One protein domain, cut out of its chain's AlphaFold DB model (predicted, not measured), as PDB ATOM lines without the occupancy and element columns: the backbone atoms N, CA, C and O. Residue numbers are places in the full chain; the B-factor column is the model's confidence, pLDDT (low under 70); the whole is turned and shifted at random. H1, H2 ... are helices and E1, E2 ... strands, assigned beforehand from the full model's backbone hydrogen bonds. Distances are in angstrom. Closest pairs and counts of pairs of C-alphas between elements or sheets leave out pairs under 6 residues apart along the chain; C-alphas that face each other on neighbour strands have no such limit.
ATOM      1  N   ILE A   2     215.134 316.270 330.160       92.50
ATOM      2  CA  ILE A   2     214.703 316.368 328.767       92.50
ATOM      3  C   ILE A   2     214.270 314.993 328.260       92.50
ATOM      4  O   ILE A   2     214.769 313.964 328.717       92.50
ATOM      5  N   LEU A   3     213.297 314.979 327.353       93.94
ATOM      6  CA  LEU A   3     212.804 313.748 326.752       93.94
ATOM      7  C   LEU A   3     213.796 313.267 325.689       93.94
ATOM      8  O   LEU A   3     214.120 314.027 324.775       93.94
ATOM      9  N   LEU A   4     214.226 312.006 325.786       96.94
ATOM     10  CA  LEU A   4     215.104 311.397 324.789       96.94
ATOM     11  C   LEU A   4     214.372 311.259 323.450       96.94
ATOM     12  O   LEU A   4     213.252 310.750 323.390       96.94
ATOM     13  N   GLN A   5     215.016 311.713 322.382       97.81
ATOM     14  CA  GLN A   5     214.504 311.637 321.022       97.81
ATOM     15  C   GLN A   5     215.019 310.379 320.328       97.81
ATOM     16  O   GLN A   5     216.171 309.985 320.493       97.81
ATOM     17  N   ARG A   6     214.178 309.752 319.508       98.19
ATOM     18  CA  ARG A   6     214.590 308.579 318.735       98.19
ATOM     19  C   ARG A   6     215.693 308.946 317.733       98.19
ATOM     20  O   ARG A   6     215.518 309.872 316.941       98.19
ATOM     21  N   ASN A   7     216.778 308.174 317.708       98.56
ATOM     22  CA  ASN A   7     217.835 308.260 316.699       98.56
ATOM     23  C   ASN A   7     217.958 306.926 315.945       98.56
ATOM     24  O   ASN A   7     218.200 305.880 316.541       98.56
ATOM     25  N   ILE A   8     217.810 306.968 314.618       98.50
ATOM     26  CA  ILE A   8     217.768 305.768 313.764       98.50
ATOM     27  C   ILE A   8     219.107 305.015 313.748       98.50
ATOM     28  O   ILE A   8     219.109 303.790 313.676       98.50
ATOM     29  N   ALA A   9     220.245 305.713 313.806       98.38
ATOM     30  CA  ALA A   9     221.552 305.057 313.811       98.38
ATOM     31  C   ALA A   9     221.789 304.304 315.129       98.38
ATOM     32  O   ALA A   9     222.226 303.155 315.101       98.38
ATOM     33  N   LEU A  10     221.423 304.918 316.262       98.81
ATOM     34  CA  LEU A  10     221.447 304.256 317.570       98.81
ATOM     35  C   LEU A  10     220.470 303.075 317.613       98.81
ATOM     36  O   LEU A  10     220.793 302.026 318.147       98.81
ATOM     37  N   GLU A  11     219.281 303.202 317.017       98.81
ATOM     38  CA  GLU A  11     218.298 302.113 317.007       98.81
ATOM     39  C   GLU A  11     218.778 300.905 316.200       98.81
ATOM     40  O   GLU A  11     218.600 299.764 316.627       98.81
ATOM     41  N   LYS A  12     219.428 301.147 315.055       98.75
ATOM     42  CA  LYS A  12     220.056 300.089 314.257       98.75
ATOM     43  C   LYS A  12     221.199 299.414 315.011       98.75
ATOM     44  O   LYS A  12     221.267 298.190 314.994       98.75
ATOM     45  N   ALA A  13     222.042 300.189 315.695       98.75
ATOM     46  CA  ALA A  13     223.125 299.657 316.518       98.75
ATOM     47  C   ALA A  13     222.595 298.782 317.661       98.75
ATOM     48  O   ALA A  13     222.967 297.613 317.749       98.75
ATOM     49  N   ALA A  14     221.638 299.294 318.433       98.81
ATOM     50  CA  ALA A  14     221.005 298.559 319.518       98.81
ATOM     51  C   ALA A  14     220.298 297.286 319.020       98.81
ATOM     52  O   ALA A  14     220.421 296.223 319.626       98.81
ATOM     53  N   SER A  15     219.580 297.360 317.893       98.69
ATOM     54  CA  SER A  15     218.895 296.200 317.303       98.69
ATOM     55  C   SER A  15     219.875 295.143 316.797       98.69
ATOM     56  O   SER A  15     219.660 293.954 317.030       98.69
ATOM     57  N   SER A  16     220.960 295.566 316.141       98.56
ATOM     58  CA  SER A  16     222.024 294.668 315.685       98.56
ATOM     59  C   SER A  16     222.695 293.973 316.864       98.56
ATOM     60  O   SER A  16     222.872 292.760 316.833       98.56
ATOM     61  N   HIS A  17     222.998 294.715 317.933       98.75
ATOM     62  CA  HIS A  17     223.638 294.148 319.112       98.75
ATOM     63  C   HIS A  17     222.710 293.194 319.878       98.75
ATOM     64  O   HIS A  17     223.129 292.120 320.302       98.75
ATOM     65  N   ALA A  18     221.420 293.523 319.996       98.56
ATOM     66  CA  ALA A  18     220.435 292.618 320.584       98.56
ATOM     67  C   ALA A  18     220.352 291.287 319.810       98.56
ATOM     68  O   ALA A  18     220.336 290.221 320.425       98.56
ATOM     69  N   ALA A  19     220.354 291.345 318.472       98.25
ATOM     70  CA  ALA A  19     220.375 290.158 317.617       98.25
ATOM     71  C   ALA A  19     221.697 289.380 317.721       98.25
ATOM     72  O   ALA A  19     221.677 288.151 317.755       98.25
ATOM     73  N   TYR A  20     222.832 290.078 317.821       98.44
ATOM     74  CA  TYR A  20     224.145 289.471 318.044       98.44
ATOM     75  C   TYR A  20     224.162 288.654 319.343       98.44
ATOM     76  O   TYR A  20     224.502 287.471 319.330       98.44
ATOM     77  N   LEU A  21     223.732 289.252 320.457       98.06
ATOM     78  CA  LEU A  21     223.696 288.593 321.764       98.06
ATOM     79  C   LEU A  21     222.753 287.381 321.782       98.06
ATOM     80  O   LEU A  21     223.089 286.349 322.359       98.06
ATOM     81  N   GLU A  22     221.592 287.480 321.129       96.62
ATOM     82  CA  GLU A  22     220.655 286.356 320.999       96.62
ATOM     83  C   GLU A  22     221.243 285.215 320.160       96.62
ATOM     84  O   GLU A  22     221.185 284.060 320.583       96.62
ATOM     85  N   TYR A  23     221.841 285.529 319.007       96.81
ATOM     86  CA  TYR A  23     222.421 284.534 318.105       96.81
ATOM     87  C   TYR A  23     223.578 283.768 318.757       96.81
ATOM     88  O   TYR A  23     223.629 282.542 318.679       96.81
ATOM     89  N   HIS A  24     224.480 284.479 319.440       96.44
ATOM     90  CA  HIS A  24     225.649 283.876 320.092       96.44
ATOM     91  C   HIS A  24     225.363 283.353 321.504       96.44
ATOM     92  O   HIS A  24     226.255 282.789 322.136       96.44
ATOM     93  N   GLN A  25     224.139 283.532 322.013       94.88
ATOM     94  CA  GLN A  25     223.734 283.160 323.373       94.88
ATOM     95  C   GLN A  25     224.655 283.748 324.458       94.88
ATOM     96  O   GLN A  25     224.911 283.131 325.496       94.88
ATOM     97  N   THR A  26     225.159 284.961 324.224       94.19
ATOM     98  CA  THR A  26     226.111 285.643 325.104       94.19
ATOM     99  C   THR A  26     225.487 286.838 325.815       94.19
ATOM    100  O   THR A  26     224.386 287.294 325.503       94.19
ATOM    101  N   HIS A  27     226.190 287.320 326.842       93.25
ATOM    102  CA  HIS A  27     225.794 288.485 327.619       93.25
ATOM    103  C   HIS A  27     226.969 289.458 327.722       93.25
ATOM    104  O   HIS A  27     228.108 289.022 327.898       93.25
ATOM    105  N   GLY A  28     226.697 290.760 327.665       94.31
ATOM    106  CA  GLY A  28     227.711 291.805 327.803       94.31
ATOM    107  C   GLY A  28     227.630 292.874 326.719       94.31
ATOM    108  O   GLY A  28     226.773 292.820 325.849       94.31
ATOM    109  N   HIS A  29     228.540 293.842 326.807       96.00
ATOM    110  CA  HIS A  29     228.561 295.058 325.981       96.00
ATOM    111  C   HIS A  29     229.429 294.951 324.718       96.00
ATOM    112  O   HIS A  29     229.501 295.890 323.916       96.00
ATOM    113  N   MET A  30     230.144 293.834 324.568       97.56
ATOM    114  CA  MET A  30     231.220 293.682 323.594       97.56
ATOM    115  C   MET A  30     230.842 292.705 322.481       97.56
ATOM    116  O   MET A  30     230.196 291.691 322.741       97.56
ATOM    117  N   GLU A  31     231.286 292.993 321.258       98.06
ATOM    118  CA  GLU A  31     231.239 292.053 320.130       98.06
ATOM    119  C   GLU A  31     232.651 291.629 319.727       98.06
ATOM    120  O   GLU A  31     233.588 292.429 319.751       98.06
ATOM    121  N   SER A  32     232.796 290.379 319.300       97.25
ATOM    122  CA  SER A  32     234.061 289.830 318.807       97.25
ATOM    123  C   SER A  32     234.194 290.020 317.295       97.25
ATOM    124  O   SER A  32     233.280 289.672 316.549       97.25
ATOM    125  N   GLN A  33     235.347 290.525 316.842       93.75
ATOM    126  CA  GLN A  33     235.592 290.950 315.454       93.75
ATOM    127  C   GLN A  33     235.350 289.863 314.391       93.75
ATOM    128  O   GLN A  33     234.882 290.180 313.300       93.75
ATOM    129  N   ASP A  34     235.605 288.597 314.721       93.62
ATOM    130  CA  ASP A  34     235.476 287.472 313.782       93.62
ATOM    131  C   ASP A  34     234.119 286.747 313.880       93.62
ATOM    132  O   ASP A  34     233.900 285.711 313.255       93.62
ATOM    133  N   SER A  35     233.189 287.260 314.690       96.12
ATOM    134  CA  SER A  35     231.866 286.658 314.868       96.12
ATOM    135  C   SER A  35     230.871 287.116 313.804       96.12
ATOM    136  O   SER A  35     230.819 288.285 313.425       96.12
ATOM    137  N   ILE A  36     230.003 286.197 313.370       96.44
ATOM    138  CA  ILE A  36     228.874 286.519 312.488       96.44
ATOM    139  C   ILE A  36     228.029 287.629 313.127       96.44
ATOM    140  O   ILE A  36     227.715 287.573 314.316       96.44
ATOM    141  N   GLY A  37     227.662 288.636 312.333       95.25
ATOM    142  CA  GLY A  37     226.876 289.780 312.803       95.25
ATOM    143  C   GLY A  37     227.684 290.862 313.527       95.25
ATOM    144  O   GLY A  37     227.075 291.797 314.037       95.25
ATOM    145  N   PHE A  38     229.020 290.768 313.561       98.19
ATOM    146  CA  PHE A  38     229.876 291.825 314.097       98.19
ATOM    147  C   PHE A  38     229.649 293.158 313.368       98.19
ATOM    148  O   PHE A  38     229.780 293.261 312.148       98.19
ATOM    149  N   SER A  39     229.349 294.192 314.148       97.75
ATOM    150  CA  SER A  39     229.149 295.570 313.694       97.75
ATOM    151  C   SER A  39     230.084 296.553 314.406       97.75
ATOM    152  O   SER A  39     230.336 297.653 313.911       97.75
ATOM    153  N   GLY A  40     230.662 296.155 315.541       97.38
ATOM    154  CA  GLY A  40     231.674 296.926 316.244       97.38
ATOM    155  C   GLY A  40     231.922 296.420 317.660       97.38
ATOM    156  O   GLY A  40     231.004 296.023 318.370       97.38
ATOM    157  N   GLU A  41     233.177 296.511 318.096       97.62
ATOM    158  CA  GLU A  41     233.637 295.961 319.378       97.62
ATOM    159  C   GLU A  41     232.844 296.474 320.595       97.62
ATOM    160  O   GLU A  41     232.587 295.716 321.516       97.62
ATOM    161  N   ASN A  42     232.427 297.742 320.589       97.38
ATOM    162  CA  ASN A  42     231.659 298.387 321.659       97.38
ATOM    163  C   ASN A  42     230.536 299.265 321.081       97.38
ATOM    164  O   ASN A  42     230.537 299.562 319.881       97.38
ATOM    165  N   ALA A  43     229.619 299.729 321.937       97.94
ATOM    166  CA  ALA A  43     228.436 300.505 321.544       97.94
ATOM    167  C   ALA A  43     228.761 301.702 320.637       97.94
ATOM    168  O   ALA A  43     228.127 301.901 319.603       97.94
ATOM    169  N   GLY A  44     229.820 302.452 320.954       97.44
ATOM    170  CA  GLY A  44     230.279 303.573 320.137       97.44
ATOM    171  C   GLY A  44     230.688 303.167 318.721       97.44
ATOM    172  O   GLY A  44     230.305 303.815 317.744       97.44
ATOM    173  N   ARG A  45     231.461 302.083 318.582       97.12
ATOM    174  CA  ARG A  45     231.869 301.565 317.264       97.12
ATOM    175  C   ARG A  45     230.671 301.039 316.472       97.12
ATOM    176  O   ARG A  45     230.593 301.335 315.280       97.12
ATOM    177  N   ARG A  46     229.729 300.348 317.126       98.44
ATOM    178  CA  ARG A  46     228.478 299.878 316.504       98.44
ATOM    179  C   ARG A  46     227.624 301.040 316.009       98.44
ATOM    180  O   ARG A  46     227.226 301.068 314.849       98.44
ATOM    181  N   ALA A  47     227.416 302.059 316.838       98.25
ATOM    182  CA  ALA A  47     226.689 303.264 316.452       98.25
ATOM    183  C   ALA A  47     227.306 303.926 315.212       98.25
ATOM    184  O   ALA A  47     226.600 304.259 314.257       98.25
ATOM    185  N   VAL A  48     228.634 304.067 315.188       96.38
ATOM    186  CA  VAL A  48     229.361 304.631 314.046       96.38
ATOM    187  C   VAL A  48     229.258 303.763 312.786       96.38
ATOM    188  O   VAL A  48     229.146 304.321 311.689       96.38
ATOM    189  N   HIS A  49     229.267 302.435 312.919       96.81
ATOM    190  CA  HIS A  49     229.026 301.507 311.810       96.81
ATOM    191  C   HIS A  49     227.663 301.768 311.152       96.81
ATOM    192  O   HIS A  49     227.570 301.839 309.929       96.81
ATOM    193  N   PHE A  50     226.627 302.042 311.953       97.81
ATOM    194  CA  PHE A  50     225.283 302.382 311.471       97.81
ATOM    195  C   PHE A  50     225.060 303.873 311.161       97.81
ATOM    196  O   PHE A  50     223.924 304.298 310.934       97.81
ATOM    197  N   GLY A  51     226.130 304.671 311.091       95.69
ATOM    198  CA  GLY A  51     226.086 306.056 310.612       95.69
ATOM    199  C   GLY A  51     225.946 307.128 311.693       95.69
ATOM    200  O   GLY A  51     225.783 308.299 311.357       95.69
ATOM    201  N   HIS A  52     226.042 306.778 312.978       96.31
ATOM    202  CA  HIS A  52     226.156 307.774 314.042       96.31
ATOM    203  C   HIS A  52     227.491 308.533 313.928       96.31
ATOM    204  O   HIS A  52     228.506 307.975 313.506       96.31
ATOM    205  N   ALA A  53     227.518 309.819 314.290       94.62
ATOM    206  CA  ALA A  53     228.732 310.633 314.146       94.62
ATOM    207  C   ALA A  53     229.688 310.543 315.350       94.62
ATOM    208  O   ALA A  53     230.851 310.939 315.234       94.62
ATOM    209  N   THR A  54     229.209 310.039 316.492       94.19
ATOM    210  CA  THR A  54     229.970 309.927 317.747       94.19
ATOM    211  C   THR A  54     230.222 308.466 318.114       94.19
ATOM    212  O   THR A  54     229.354 307.621 317.902       94.19
ATOM    213  N   TYR A  55     231.383 308.205 318.720       95.12
ATOM    214  CA  TYR A  55     231.671 306.997 319.500       95.12
ATOM    215  C   TYR A  55     231.219 307.133 320.965       95.12
ATOM    216  O   TYR A  55     231.153 306.139 321.678       95.12
ATOM    217  N   ASP A  56     230.936 308.356 321.426       95.06
ATOM    218  CA  ASP A  56     230.423 308.617 322.776       95.06
ATOM    219  C   ASP A  56     228.943 308.208 322.838       95.06
ATOM    220  O   ASP A  56     228.059 308.976 322.445       95.06
ATOM    221  N   VAL A  57     228.720 306.948 323.215       97.12
ATOM    222  CA  VAL A  57     227.421 306.279 323.325       97.12
ATOM    223  C   VAL A  57     227.381 305.531 324.651       97.12
ATOM    224  O   VAL A  57     228.310 304.797 324.992       97.12
ATOM    225  N   LYS A  58     226.294 305.717 325.398       96.56
ATOM    226  CA  LYS A  58     226.005 304.984 326.634       96.56
ATOM    227  C   LYS A  58     225.063 303.840 326.314       96.56
ATOM    228  O   LYS A  58     224.054 304.064 325.657       96.56
ATOM    229  N   GLU A  59     225.365 302.657 326.824       97.94
ATOM    230  CA  GLU A  59     224.579 301.460 326.559       97.94
ATOM    231  C   GLU A  59     224.035 300.868 327.855       97.94
ATOM    232  O   GLU A  59     224.759 300.714 328.837       97.94
ATOM    233  N   ASN A  60     222.761 300.493 327.828       97.75
ATOM    234  CA  ASN A  60     222.142 299.657 328.845       97.75
ATOM    235  C   ASN A  60     221.585 298.391 328.200       97.75
ATOM    236  O   ASN A  60     220.902 298.471 327.179       97.75
ATOM    237  N   ILE A  61     221.815 297.237 328.832       97.50
ATOM    238  CA  ILE A  61     221.351 295.939 328.335       97.50
ATOM    239  C   ILE A  61     220.555 295.229 329.422       97.50
ATOM    240  O   ILE A  61     220.978 295.151 330.574       97.50
ATOM    241  N   ALA A  62     219.399 294.689 329.057       95.94
ATOM    242  CA  ALA A  62     218.580 293.885 329.947       95.94
ATOM    243  C   ALA A  62     218.108 292.601 329.278       95.94
ATOM    244  O   ALA A  62     217.823 292.562 328.081       95.94
ATOM    245  N   TYR A  63     217.965 291.569 330.104       93.06
ATOM    246  CA  TYR A  63     217.565 290.232 329.688       93.06
ATOM    247  C   TYR A  63     216.184 289.921 330.267       93.06
ATOM    248  O   TYR A  63     216.026 289.518 331.421       93.06
ATOM    249  N   SER A  64     215.150 290.188 329.476       91.69
ATOM    250  CA  SER A  64     213.763 289.888 329.792       91.69
ATOM    251  C   SER A  64     212.925 289.729 328.530       91.69
ATOM    252  O   SER A  64     213.033 290.525 327.607       91.69
ATOM    253  N   LYS A  65     211.999 288.764 328.521       91.62
ATOM    254  CA  LYS A  65     211.022 288.583 327.429       91.62
ATOM    255  C   LYS A  65     209.985 289.713 327.322       91.62
ATOM    256  O   LYS A  65     209.153 289.692 326.424       91.62
ATOM    257  N   ASP A  66     210.015 290.675 328.239       91.88
ATOM    258  CA  ASP A  66     209.134 291.840 328.268       91.88
ATOM    259  C   ASP A  66     209.983 293.115 328.351       91.88
ATOM    260  O   ASP A  66     210.679 293.350 329.342       91.88
ATOM    261  N   LEU A  67     209.890 293.960 327.322       93.56
ATOM    262  CA  LEU A  67     210.613 295.227 327.237       93.56
ATOM    263  C   LEU A  67     210.299 296.165 328.415       93.56
ATOM    264  O   LEU A  67     211.191 296.840 328.930       93.56
ATOM    265  N   ASN A  68     209.058 296.181 328.906       92.69
ATOM    266  CA  ASN A  68     208.702 297.005 330.062       92.69
ATOM    267  C   ASN A  68     209.372 296.482 331.336       92.69
ATOM    268  O   ASN A  68     209.814 297.264 332.181       92.69
ATOM    269  N   ARG A  69     209.491 295.157 331.476       91.31
ATOM    270  CA  ARG A  69     210.246 294.542 332.574       91.31
ATOM    271  C   ARG A  69     211.736 294.861 332.468       91.31
ATOM    272  O   ARG A  69     212.331 295.155 333.502       91.31
ATOM    273  N   SER A  70     212.306 294.886 331.266       94.88
ATOM    274  CA  SER A  70     213.688 295.328 331.037       94.88
ATOM    275  C   SER A  70     213.935 296.736 331.585       94.88
ATOM    276  O   SER A  70     214.862 296.930 332.366       94.88
ATOM    277  N   ILE A  71     213.051 297.697 331.295       94.94
ATOM    278  CA  ILE A  71     213.158 299.065 331.835       94.94
ATOM    279  C   ILE A  71     213.068 299.065 333.368       94.94
ATOM    280  O   ILE A  71     213.852 299.731 334.041       94.94
ATOM    281  N   VAL A  72     212.139 298.296 333.946       94.12
ATOM    282  CA  VAL A  72     211.991 298.190 335.409       94.12
ATOM    283  C   VAL A  72     213.261 297.653 336.068       94.12
ATOM    284  O   VAL A  72     213.654 298.181 337.109       94.12
ATOM    285  N   ILE A  73     213.890 296.633 335.477       93.31
ATOM    286  CA  ILE A  73     215.148 296.055 335.966       93.31
ATOM    287  C   ILE A  73     216.256 297.108 335.912       93.31
ATOM    288  O   ILE A  73     216.875 297.376 336.937       93.31
ATOM    289  N   LEU A  74     216.442 297.759 334.761       95.81
ATOM    290  CA  LEU A  74     217.510 298.743 334.556       95.81
ATOM    291  C   LEU A  74     217.375 299.975 335.456       95.81
ATOM    292  O   LEU A  74     218.366 300.546 335.889       95.81
ATOM    293  N   PHE A  75     216.151 300.409 335.762       96.25
ATOM    294  CA  PHE A  75     215.951 301.515 336.699       96.25
ATOM    295  C   PHE A  75     216.118 301.092 338.160       96.25
ATOM    296  O   PHE A  75     216.296 301.949 339.021       96.25
ATOM    297  N   ALA A  76     216.027 299.803 338.467       94.94
ATOM    298  CA  ALA A  76     216.240 299.256 339.804       94.94
ATOM    299  C   ALA A  76     217.710 298.876 340.076       94.94
ATOM    300  O   ALA A  76     218.057 298.652 341.237       94.94
ATOM    301  N   THR A  77     218.557 298.831 339.045       93.81
ATOM    302  CA  THR A  77     220.023 298.745 339.132       93.81
ATOM    303  C   THR A  77     220.639 300.147 339.074       93.81
ATOM    304  O   THR A  77     220.100 301.055 338.440       93.81
ATOM    305  N   ILE A  78     221.719 300.387 339.822       94.69
ATOM    306  CA  ILE A  78     222.180 301.753 340.092       94.69
ATOM    307  C   ILE A  78     222.929 302.315 338.886       94.69
ATOM    308  O   ILE A  78     222.560 303.393 338.416       94.69
ATOM    309  N   TYR A  79     223.936 301.610 338.362       93.88
ATOM    310  CA  TYR A  79     224.727 302.113 337.235       93.88
ATOM    311  C   TYR A  79     223.885 302.270 335.978       93.88
ATOM    312  O   TYR A  79     223.950 303.309 335.319       93.88
ATOM    313  N   HIS A  80     223.030 301.292 335.684       95.19
ATOM    314  CA  HIS A  80     222.168 301.372 334.507       95.19
ATOM    315  C   HIS A  80     221.215 302.573 334.592       95.19
ATOM    316  O   HIS A  80     221.061 303.333 333.630       95.19
ATOM    317  N   ARG A  81     220.629 302.825 335.771       95.56
ATOM    318  CA  ARG A  81     219.827 304.029 336.002       95.56
ATOM    319  C   ARG A  81     220.640 305.311 335.810       95.56
ATOM    320  O   ARG A  81     220.117 306.260 335.227       95.56
ATOM    321  N   LEU A  82     221.890 305.362 336.276       95.06
ATOM    322  CA  LEU A  82     222.767 306.521 336.059       95.06
ATOM    323  C   LEU A  82     223.043 306.768 334.569       95.06
ATOM    324  O   LEU A  82     223.126 307.932 334.173       95.06
ATOM    325  N   GLY A  83     223.100 305.714 333.748       94.38
ATOM    326  CA  GLY A  83     223.172 305.815 332.288       94.38
ATOM    327  C   GLY A  83     221.972 306.553 331.687       94.38
ATOM    328  O   GLY A  83     222.155 307.527 330.960       94.38
ATOM    329  N   PHE A  84     220.745 306.171 332.065       95.50
ATOM    330  CA  PHE A  84     219.515 306.848 331.615       95.50
ATOM    331  C   PHE A  84     219.363 308.277 332.147       95.50
ATOM    332  O   PHE A  84     218.654 309.093 331.560       95.50
ATOM    333  N   MET A  85     219.975 308.575 333.291       94.31
ATOM    334  CA  MET A  85     219.891 309.885 333.937       94.31
ATOM    335  C   MET A  85     221.058 310.799 333.580       94.31
ATOM    336  O   MET A  85     221.256 311.801 334.271       94.31
ATOM    337  N   ASP A  86     221.888 310.437 332.603       94.19
ATOM    338  CA  ASP A  86     223.048 311.240 332.248       94.19
ATOM    339  C   ASP A  86     222.615 312.604 331.695       94.19
ATOM    340  O   ASP A  86     221.742 312.722 330.839       94.19
ATOM    341  N   TRP A  87     223.223 313.668 332.208       95.06
ATOM    342  CA  TRP A  87     222.853 315.034 331.851       95.06
ATOM    343  C   TRP A  87     223.203 315.416 330.408       95.06
ATOM    344  O   TRP A  87     222.724 316.439 329.914       95.06
ATOM    345  N   SER A  88     224.079 314.641 329.766       93.69
ATOM    346  CA  SER A  88     224.582 314.890 328.421       93.69
ATOM    347  C   SER A  88     223.739 314.267 327.313       93.69
ATOM    348  O   SER A  88     223.896 314.683 326.167       93.69
ATOM    349  N   ILE A  89     222.850 313.317 327.614       96.75
ATOM    350  CA  ILE A  89     222.088 312.592 326.589       96.75
ATOM    351  C   ILE A  89     220.738 313.251 326.287       96.75
ATOM    352  O   ILE A  89     220.069 313.788 327.167       96.75
ATOM    353  N   ASP A  90     220.345 313.201 325.018       97.81
ATOM    354  CA  ASP A  90     219.039 313.636 324.503       97.81
ATOM    355  C   ASP A  90     218.553 312.773 323.326       97.81
ATOM    356  O   ASP A  90     217.481 313.026 322.779       97.81
ATOM    357  N   GLU A  91     219.302 311.731 322.954       98.00
ATOM    358  CA  GLU A  91     218.958 310.775 321.904       98.00
ATOM    359  C   GLU A  91     218.964 309.338 322.449       98.00
ATOM    360  O   GLU A  91     219.753 309.009 323.336       98.00
ATOM    361  N   VAL A  92     218.098 308.478 321.905       98.62
ATOM    362  CA  VAL A  92     218.031 307.046 322.226       98.62
ATOM    363  C   VAL A  92     217.691 306.199 320.998       98.62
ATOM    364  O   VAL A  92     216.894 306.596 320.145       98.62
ATOM    365  N   GLY A  93     218.275 305.009 320.928       98.69
ATOM    366  CA  GLY A  93     217.874 303.904 320.070       98.69
ATOM    367  C   GLY A  93     217.577 302.668 320.911       98.69
ATOM    368  O   GLY A  93     218.264 302.421 321.899       98.69
ATOM    369  N   ILE A  94     216.540 301.911 320.547       98.56
ATOM    370  CA  ILE A  94     216.100 300.742 321.317       98.56
ATOM    371  C   ILE A  94     216.055 299.525 320.398       98.56
ATOM    372  O   ILE A  94     215.307 299.511 319.424       98.56
ATOM    373  N   GLY A  95     216.830 298.501 320.736       98.44
ATOM    374  CA  GLY A  95     216.777 297.184 320.118       98.44
ATOM    375  C   GLY A  95     216.107 296.191 321.054       98.44
ATOM    376  O   GLY A  95     216.429 296.147 322.240       98.44
ATOM    377  N   PHE A  96     215.177 295.389 320.542       98.06
ATOM    378  CA  PHE A  96     214.555 294.319 321.316       98.06
ATOM    379  C   PHE A  96     214.291 293.096 320.446       98.06
ATOM    380  O   PHE A  96     213.602 293.190 319.430       98.06
ATOM    381  N   VAL A  97     214.806 291.944 320.870       96.88
ATOM    382  CA  VAL A  97     214.588 290.654 320.198       96.88
ATOM    383  C   VAL A  97     213.734 289.722 321.053       96.88
ATOM    384  O   VAL A  97     213.715 289.814 322.282       96.88
ATOM    385  N   LYS A  98     212.997 288.813 320.401       89.44
ATOM    386  CA  LYS A  98     211.969 287.975 321.049       89.44
ATOM    387  C   LYS A  98     212.529 287.040 322.125       89.44
ATOM    388  O   LYS A  98     211.811 286.740 323.080       89.44
ATOM    389  N   GLY A  99     213.782 286.600 322.008       89.62
ATOM    390  CA  GLY A  99     214.486 285.829 323.034       89.62
ATOM    391  C   GLY A  99     214.701 286.598 324.336       89.62
ATOM    392  O   GLY A  99     214.970 285.987 325.368       89.62
ATOM    393  N   GLY A 100     214.471 287.914 324.322       93.62
ATOM    394  CA  GLY A 100     214.412 288.754 325.506       93.62
ATOM    395  C   GLY A 100     215.669 289.576 325.747       93.62
ATOM    396  O   GLY A 100     215.943 289.899 326.894       93.62
ATOM    397  N   VAL A 101     216.440 289.916 324.713       97.56
ATOM    398  CA  VAL A 101     217.544 290.877 324.844       97.56
ATOM    399  C   VAL A 101     217.032 292.264 324.465       97.56
ATOM    400  O   VAL A 101     216.537 292.461 323.356       97.56
ATOM    401  N   ALA A 102     217.128 293.213 325.394       98.19
ATOM    402  CA  ALA A 102     216.815 294.622 325.187       98.19
ATOM    403  C   ALA A 102     218.094 295.454 325.305       98.19
ATOM    404  O   ALA A 102     218.752 295.398 326.342       98.19
ATOM    405  N   VAL A 103     218.415 296.242 324.280       98.62
ATOM    406  CA  VAL A 103     219.574 297.143 324.239       98.62
ATOM    407  C   VAL A 103     219.081 298.577 324.070       98.62
ATOM    408  O   VAL A 103     218.200 298.845 323.253       98.62
ATOM    409  N   PHE A 104     219.640 299.493 324.853       98.69
ATOM    410  CA  PHE A 104     219.342 300.921 324.818       98.69
ATOM    411  C   PHE A 104     220.637 301.691 324.594       98.69
ATOM    412  O   PHE A 104     221.425 301.840 325.529       98.69
ATOM    413  N   ASP A 105     220.817 302.213 323.386       98.81
ATOM    414  CA  ASP A 105     221.946 303.071 323.035       98.81
ATOM    415  C   ASP A 105     221.528 304.534 323.150       98.81
ATOM    416  O   ASP A 105     220.543 304.961 322.549       98.81
ATOM    417  N   MET A 106     222.268 305.316 323.929       98.50
ATOM    418  CA  MET A 106     221.945 306.702 324.261       98.50
ATOM    419  C   MET A 106     223.098 307.633 323.902       98.50
ATOM    420  O   MET A 106     224.264 307.318 324.139       98.50
ATOM    421  N   GLY A 107     222.769 308.804 323.359       97.38
ATOM    422  CA  GLY A 107     223.755 309.755 322.850       97.38
ATOM    423  C   GLY A 107     223.322 311.215 322.958       97.38
ATOM    424  O   GLY A 107     222.268 311.536 323.513       97.38
ATOM    425  N   SER A 108     224.167 312.101 322.425       97.25
ATOM    426  CA  SER A 108     223.957 313.553 322.416       97.25
ATOM    427  C   SER A 108     223.842 314.098 320.992       97.25
ATOM    428  O   SER A 108     224.811 314.081 320.227       97.25
ATOM    429  N   SER A 109     222.692 314.683 320.661       96.75
ATOM    430  CA  SER A 109     222.431 315.359 319.390       96.75
ATOM    431  C   SER A 109     223.356 316.561 319.181       96.75
ATOM    432  O   SER A 109     223.808 316.821 318.063       96.75
ATOM    433  N   ALA A 110     223.677 317.292 320.254       95.19
ATOM    434  CA  ALA A 110     224.595 318.425 320.216       95.19
ATOM    435  C   ALA A 110     226.015 317.970 319.855       95.19
ATOM    436  O   ALA A 110     226.662 318.578 318.997       95.19
ATOM    437  N   LEU A 111     226.477 316.873 320.464       94.94
ATOM    438  CA  LEU A 111     227.788 316.298 320.174       94.94
ATOM    439  C   LEU A 111     227.840 315.716 318.758       94.94
ATOM    440  O   LEU A 111     228.777 316.004 318.011       94.94
ATOM    441  N   ARG A 112     226.795 314.987 318.354       94.75
ATOM    442  CA  ARG A 112     226.635 314.438 317.004       94.75
ATOM    443  C   ARG A 112     226.765 315.520 315.931       94.75
ATOM    444  O   ARG A 112     227.609 315.393 315.049       94.75
ATOM    445  N   LYS A 113     226.024 316.629 316.052       93.62
ATOM    446  CA  LYS A 113     226.080 317.766 315.106       93.62
ATOM    447  C   LYS A 113     227.478 318.375 314.980       93.62
ATOM    448  O   LYS A 113     227.853 318.840 313.905       93.62
ATOM    449  N   ILE A 114     228.247 318.411 316.067       91.12
ATOM    450  CA  ILE A 114     229.618 318.932 316.044       91.12
ATOM    451  C   ILE A 114     230.554 317.944 315.341       91.12
ATOM    452  O   ILE A 114     231.353 318.378 314.506       91.12
ATOM    453  N   CYS A 115     230.417 316.644 315.618       91.00
ATOM    454  CA  CYS A 115     231.177 315.590 314.946       91.00
ATOM    455  C   CYS A 115     230.870 315.495 313.437       91.00
ATOM    456  O   CYS A 115     231.737 315.086 312.668       91.00
ATOM    457  N   GLU A 116     229.669 315.894 312.997       88.44
ATOM    458  CA  GLU A 116     229.287 315.971 311.574       88.44
ATOM    459  C   GLU A 116     229.954 317.146 310.836       88.44
ATOM    460  O   GLU A 116     230.258 317.036 309.649       88.44
ATOM    461  N   LYS A 117     230.171 318.283 311.515       77.56
ATOM    462  CA  LYS A 117     230.519 319.566 310.871       77.56
ATOM    463  C   LYS A 117     231.967 320.027 311.052       77.56
ATOM    464  O   LYS A 117     232.418 320.869 310.279       77.56
ATOM    465  N   THR A 118     232.680 319.560 312.079       62.75
ATOM    466  CA  THR A 118     233.848 320.295 312.608       62.75
ATOM    467  C   THR A 118     235.097 319.434 312.748       62.75
ATOM    468  O   THR A 118     235.017 318.271 313.133       62.75
ATOM    469  N   PHE A 119     236.267 320.030 312.490       63.69
ATOM    470  CA  PHE A 119     237.581 319.386 312.621       63.69
ATOM    471  C   PHE A 119     238.529 320.275 313.431       63.69
ATOM    472  O   PHE A 119     238.587 321.486 313.206       63.69
ATOM    473  N   ALA A 120     239.288 319.681 314.351       58.81
ATOM    474  CA  ALA A 120     240.375 320.370 315.036       58.81
ATOM    475  C   ALA A 120     241.608 320.475 314.120       58.81
ATOM    476  O   ALA A 120     242.074 319.460 313.605       58.81
ATOM    477  N   LYS A 121     242.159 321.685 313.939       53.91
ATOM    478  CA  LYS A 121     243.479 321.899 313.303       53.91
ATOM    479  C   LYS A 121     244.613 322.097 314.326       53.91
ATOM    480  O   LYS A 121     245.774 321.962 313.963       53.91
ATOM    481  N   SER A 122     244.290 322.410 315.585       55.84
ATOM    482  CA  SER A 122     245.245 322.602 316.689       55.84
ATOM    483  C   SER A 122     244.542 322.557 318.063       55.84
ATOM    484  O   SER A 122     243.321 322.703 318.142       55.84
ATOM    485  N   GLY A 123     245.308 322.355 319.147       63.28
ATOM    486  CA  GLY A 123     244.832 322.363 320.544       63.28
ATOM    487  C   GLY A 123     244.772 320.983 321.222       63.28
ATOM    488  O   GLY A 123     245.130 319.971 320.626       63.28
ATOM    489  N   ARG A 124     244.317 320.934 322.489       71.56
ATOM    490  CA  ARG A 124     244.004 319.665 323.177       71.56
ATOM    491  C   ARG A 124     242.725 319.073 322.586       71.56
ATOM    492  O   ARG A 124     241.690 319.745 322.539       71.56
ATOM    493  N   VAL A 125     242.816 317.826 322.139       79.25
ATOM    494  CA  VAL A 125     241.761 317.144 321.387       79.25
ATOM    495  C   VAL A 125     241.405 315.799 322.007       79.25
ATOM    496  O   VAL A 125     242.247 315.131 322.600       79.25
ATOM    497  N   PHE A 126     240.157 315.391 321.818       75.31
ATOM    498  CA  PHE A 126     239.689 314.027 322.002       75.31
ATOM    499  C   PHE A 126     239.750 313.290 320.665       75.31
ATOM    500  O   PHE A 126     239.181 313.758 319.678       75.31
ATOM    501  N   THR A 127     240.406 312.132 320.630       76.62
ATOM    502  CA  THR A 127     240.520 311.290 319.424       76.62
ATOM    503  C   THR A 127     239.465 310.189 319.352       76.62
ATOM    504  O   THR A 127     239.213 309.672 318.273       76.62
ATOM    505  N   ASN A 128     238.823 309.859 320.478       82.69
ATOM    506  CA  ASN A 128     237.933 308.699 320.602       82.69
ATOM    507  C   ASN A 128     236.459 309.095 320.802       82.69
ATOM    508  O   ASN A 128     235.672 308.308 321.309       82.69
ATOM    509  N   VAL A 129     236.086 310.328 320.437       87.81
ATOM    510  CA  VAL A 129     234.710 310.846 320.572       87.81
ATOM    511  C   VAL A 129     234.018 310.966 319.218       87.81
ATOM    512  O   VAL A 129     232.873 310.549 319.077       87.81
ATOM    513  N   CYS A 130     234.712 311.487 318.208       88.75
ATOM    514  CA  CYS A 130     234.259 311.504 316.818       88.75
ATOM    515  C   CYS A 130     235.258 310.717 315.953       88.75
ATOM    516  O   CYS A 130     236.384 310.471 316.379       88.75
ATOM    517  N   LYS A 131     234.909 310.425 314.691       82.94
ATOM    518  CA  LYS A 131     235.852 309.875 313.685       82.94
ATOM    519  C   LYS A 131     237.110 310.731 313.479       82.94
ATOM    520  O   LYS A 131     238.110 310.251 312.959       82.94
ATOM    521  N   ARG A 132     237.031 312.020 313.810       81.38
ATOM    522  CA  ARG A 132     238.114 312.998 313.680       81.38
ATOM    523  C   ARG A 132     238.334 313.710 315.018       81.38
ATOM    524  O   ARG A 132     237.391 313.791 315.803       81.38
ATOM    525  N   PRO A 133     239.535 314.252 315.285       83.56
ATOM    526  CA  PRO A 133     239.821 314.884 316.566       83.56
ATOM    527  C   PRO A 133     238.884 316.061 316.877       83.56
ATOM    528  O   PRO A 133     238.668 316.937 316.033       83.56
ATOM    529  N   LEU A 134     238.363 316.087 318.105       86.06
ATOM    530  CA  LEU A 134     237.438 317.100 318.616       86.06
ATOM    531  C   LEU A 134     238.107 317.943 319.703       86.06
ATOM    532  O   LEU A 134     238.635 317.393 320.665       86.06
ATOM    533  N   ILE A 135     238.054 319.274 319.612       86.81
ATOM    534  CA  ILE A 135     238.655 320.147 320.635       86.81
ATOM    535  C   ILE A 135     237.862 320.044 321.944       86.81
ATOM    536  O   ILE A 135     236.629 320.087 321.937       86.81
ATOM    537  N   THR A 136     238.552 319.998 323.089       87.56
ATOM    538  CA  THR A 136     237.915 319.873 324.414       87.56
ATOM    539  C   THR A 136     236.827 320.922 324.672       87.56
ATOM    540  O   THR A 136     235.765 320.586 325.185       87.56
ATOM    541  N   ALA A 137     237.038 322.180 324.277       88.50
ATOM    542  CA  ALA A 137     236.042 323.242 324.447       88.50
ATOM    543  C   ALA A 137     234.746 322.986 323.653       88.50
ATOM    544  O   ALA A 137     233.656 323.309 324.126       88.50
ATOM    545  N   GLN A 138     234.848 322.379 322.465       90.12
ATOM    546  CA  GLN A 138     233.685 322.020 321.650       90.12
ATOM    547  C   GLN A 138     232.903 320.878 322.295       90.12
ATOM    548  O   GLN A 138     231.682 320.967 322.391       90.12
ATOM    549  N   TYR A 139     233.609 319.859 322.799       90.94
ATOM    550  CA  TYR A 139     233.002 318.778 323.574       90.94
ATOM    551  C   TYR A 139     232.237 319.326 324.783       90.94
ATOM    552  O   TYR A 139     231.038 319.102 324.911       90.94
ATOM    553  N   GLN A 140     232.892 320.137 325.619       92.06
ATOM    554  CA  GLN A 140     232.267 320.711 326.814       92.06
ATOM    555  C   GLN A 140     231.038 321.560 326.478       92.06
ATOM    556  O   GLN A 140     230.006 321.437 327.132       92.06
ATOM    557  N   LYS A 141     231.097 322.368 325.412       93.19
ATOM    558  CA  LYS A 141     229.941 323.143 324.942       93.19
ATOM    559  C   LYS A 141     228.780 322.243 324.499       93.19
ATOM    560  O   LYS A 141     227.623 322.569 324.769       93.19
ATOM    561  N   ALA A 142     229.072 321.123 323.836       93.19
ATOM    562  CA  ALA A 142     228.068 320.145 323.423       93.19
ATOM    563  C   ALA A 142     227.356 319.538 324.638       93.19
ATOM    564  O   ALA A 142     226.134 319.599 324.738       93.19
ATOM    565  N   ILE A 143     228.134 319.051 325.604       94.25
ATOM    566  CA  ILE A 143     227.626 318.464 326.846       94.25
ATOM    567  C   ILE A 143     226.784 319.485 327.627       94.25
ATOM    568  O   ILE A 143     225.651 319.198 328.014       94.25
ATOM    569  N   GLN A 144     227.280 320.716 327.781       95.50
ATOM    570  CA  GLN A 144     226.567 321.792 328.476       95.50
ATOM    571  C   GLN A 144     225.250 322.190 327.797       95.50
ATOM    572  O   GLN A 144     224.333 322.651 328.478       95.50
ATOM    573  N   THR A 145     225.128 322.000 326.479       95.56
ATOM    574  CA  THR A 145     223.881 322.278 325.745       95.56
ATOM    575  C   THR A 145     222.730 321.426 326.276       95.56
ATOM    576  O   THR A 145     221.628 321.943 326.468       95.56
ATOM    577  N   ASN A 146     222.996 320.154 326.580       95.56
ATOM    578  CA  ASN A 146     222.000 319.235 327.128       95.56
ATOM    579  C   ASN A 146     221.872 319.399 328.651       95.56
ATOM    580  O   ASN A 146     220.758 319.459 329.173       95.56
ATOM    581  N   GLN A 147     222.983 319.605 329.368       96.06
ATOM    582  CA  GLN A 147     222.954 319.843 330.818       96.06
ATOM    583  C   GLN A 147     222.095 321.054 331.199       96.06
ATOM    584  O   GLN A 147     221.316 320.973 332.145       96.06
ATOM    585  N   LYS A 148     222.188 322.161 330.452       96.62
ATOM    586  CA  LYS A 148     221.416 323.390 330.702       96.62
ATOM    587  C   LYS A 148     219.901 323.199 330.564       96.62
ATOM    588  O   LYS A 148     219.132 323.960 331.139       96.62
ATOM    589  N   GLN A 149     219.455 322.230 329.771       95.94
ATOM    590  CA  GLN A 149     218.026 321.962 329.576       95.94
ATOM    591  C   GLN A 149     217.464 321.008 330.638       95.94
ATOM    592  O   GLN A 149     216.250 320.875 330.795       95.94
ATOM    593  N   ASN A 150     218.344 320.335 331.375       96.19
ATOM    594  CA  ASN A 150     217.978 319.433 332.448       96.19
ATOM    595  C   ASN A 150     217.822 320.172 333.789       96.19
ATOM    596  O   ASN A 150     218.410 321.234 333.991       96.19
ATOM    597  N   PRO A 151     217.039 319.630 334.740       96.00
ATOM    598  CA  PRO A 151     216.845 320.273 336.036       96.00
ATOM    599  C   PRO A 151     218.162 320.371 336.831       96.00
ATOM    600  O   PRO A 151     219.066 319.559 336.625       96.00
TER     601      PRO A 151
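What this domain is: This is residues 2 to 151 of the 354 residues of an uncharacterized protein of Nitratiruptor sp. YY08-13 (UniProt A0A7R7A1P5). A three-stranded sheet is sandwiched between helices, H1 and H2 over one face and H3 and H4 over the other, three layers in all. Beyond one end of the strands, a helical hairpin of H5 and H6 with a long looped link makes a smaller second part. The printed part has 150 residues with six named helices and three named strands, in the order H1 H2 E1 H3 H4 E2 E3 H5 H6; the antiparallel sheet runs E1 E3 E2. The class is mixed, and the whole is compact, with a radius of gyration of the C-alphas of 15.5 A and spans of 47 by 40 by 23 A.

How they stand to each other: H1, residues 8 to 24, is on the sheet over E3, residues 101 to 107, and E2, residues 91 to 96; its closest C-alphas to E2 are Glu 11 and Gly 93, 3.6 A. H2, residues 43 to 49, on the same face, touches H1, closest at the C-alphas of Ala 13 and Ala 47, 5.1 A. E1, residues 58 to 63, is antiparallel to E3, with N 60 and O 104 3.0 A apart. H3, residues 67 to 76, and H4, residues 78 to 84, are on the opposite face, at heights over the sheet of 8.5 A and 8.6 A. E1, H3, H4 and E2 form a split strand-helix-strand unit, its two strands running the same way with E3 between them; the crossover is right-handed. E2 and E3 form a hairpin, with N 93 and O 105 2.8 A apart. H5, residues 109 to 117, and H6, residues 136 to 147, touch, closest at the C-alphas of Ala 110 and Ala 142, 5.0 A. Every O i to N i+4 pair is within hydrogen-bond range in H1 to H5, and 7 of 8 in H6.

Where its parts are: H1 begins at C-alpha 8, (217.768, 305.768, 313.764), and is 24.1 A long; E3 is 20.0 A. H6 ends at C-alpha 147, (222.954, 319.843, 330.818).

The domain as a whole: The printed part has no cut. The links H1 to H2 and H5 to H6 are long. Residues 118 to 123 have pLDDT under 70.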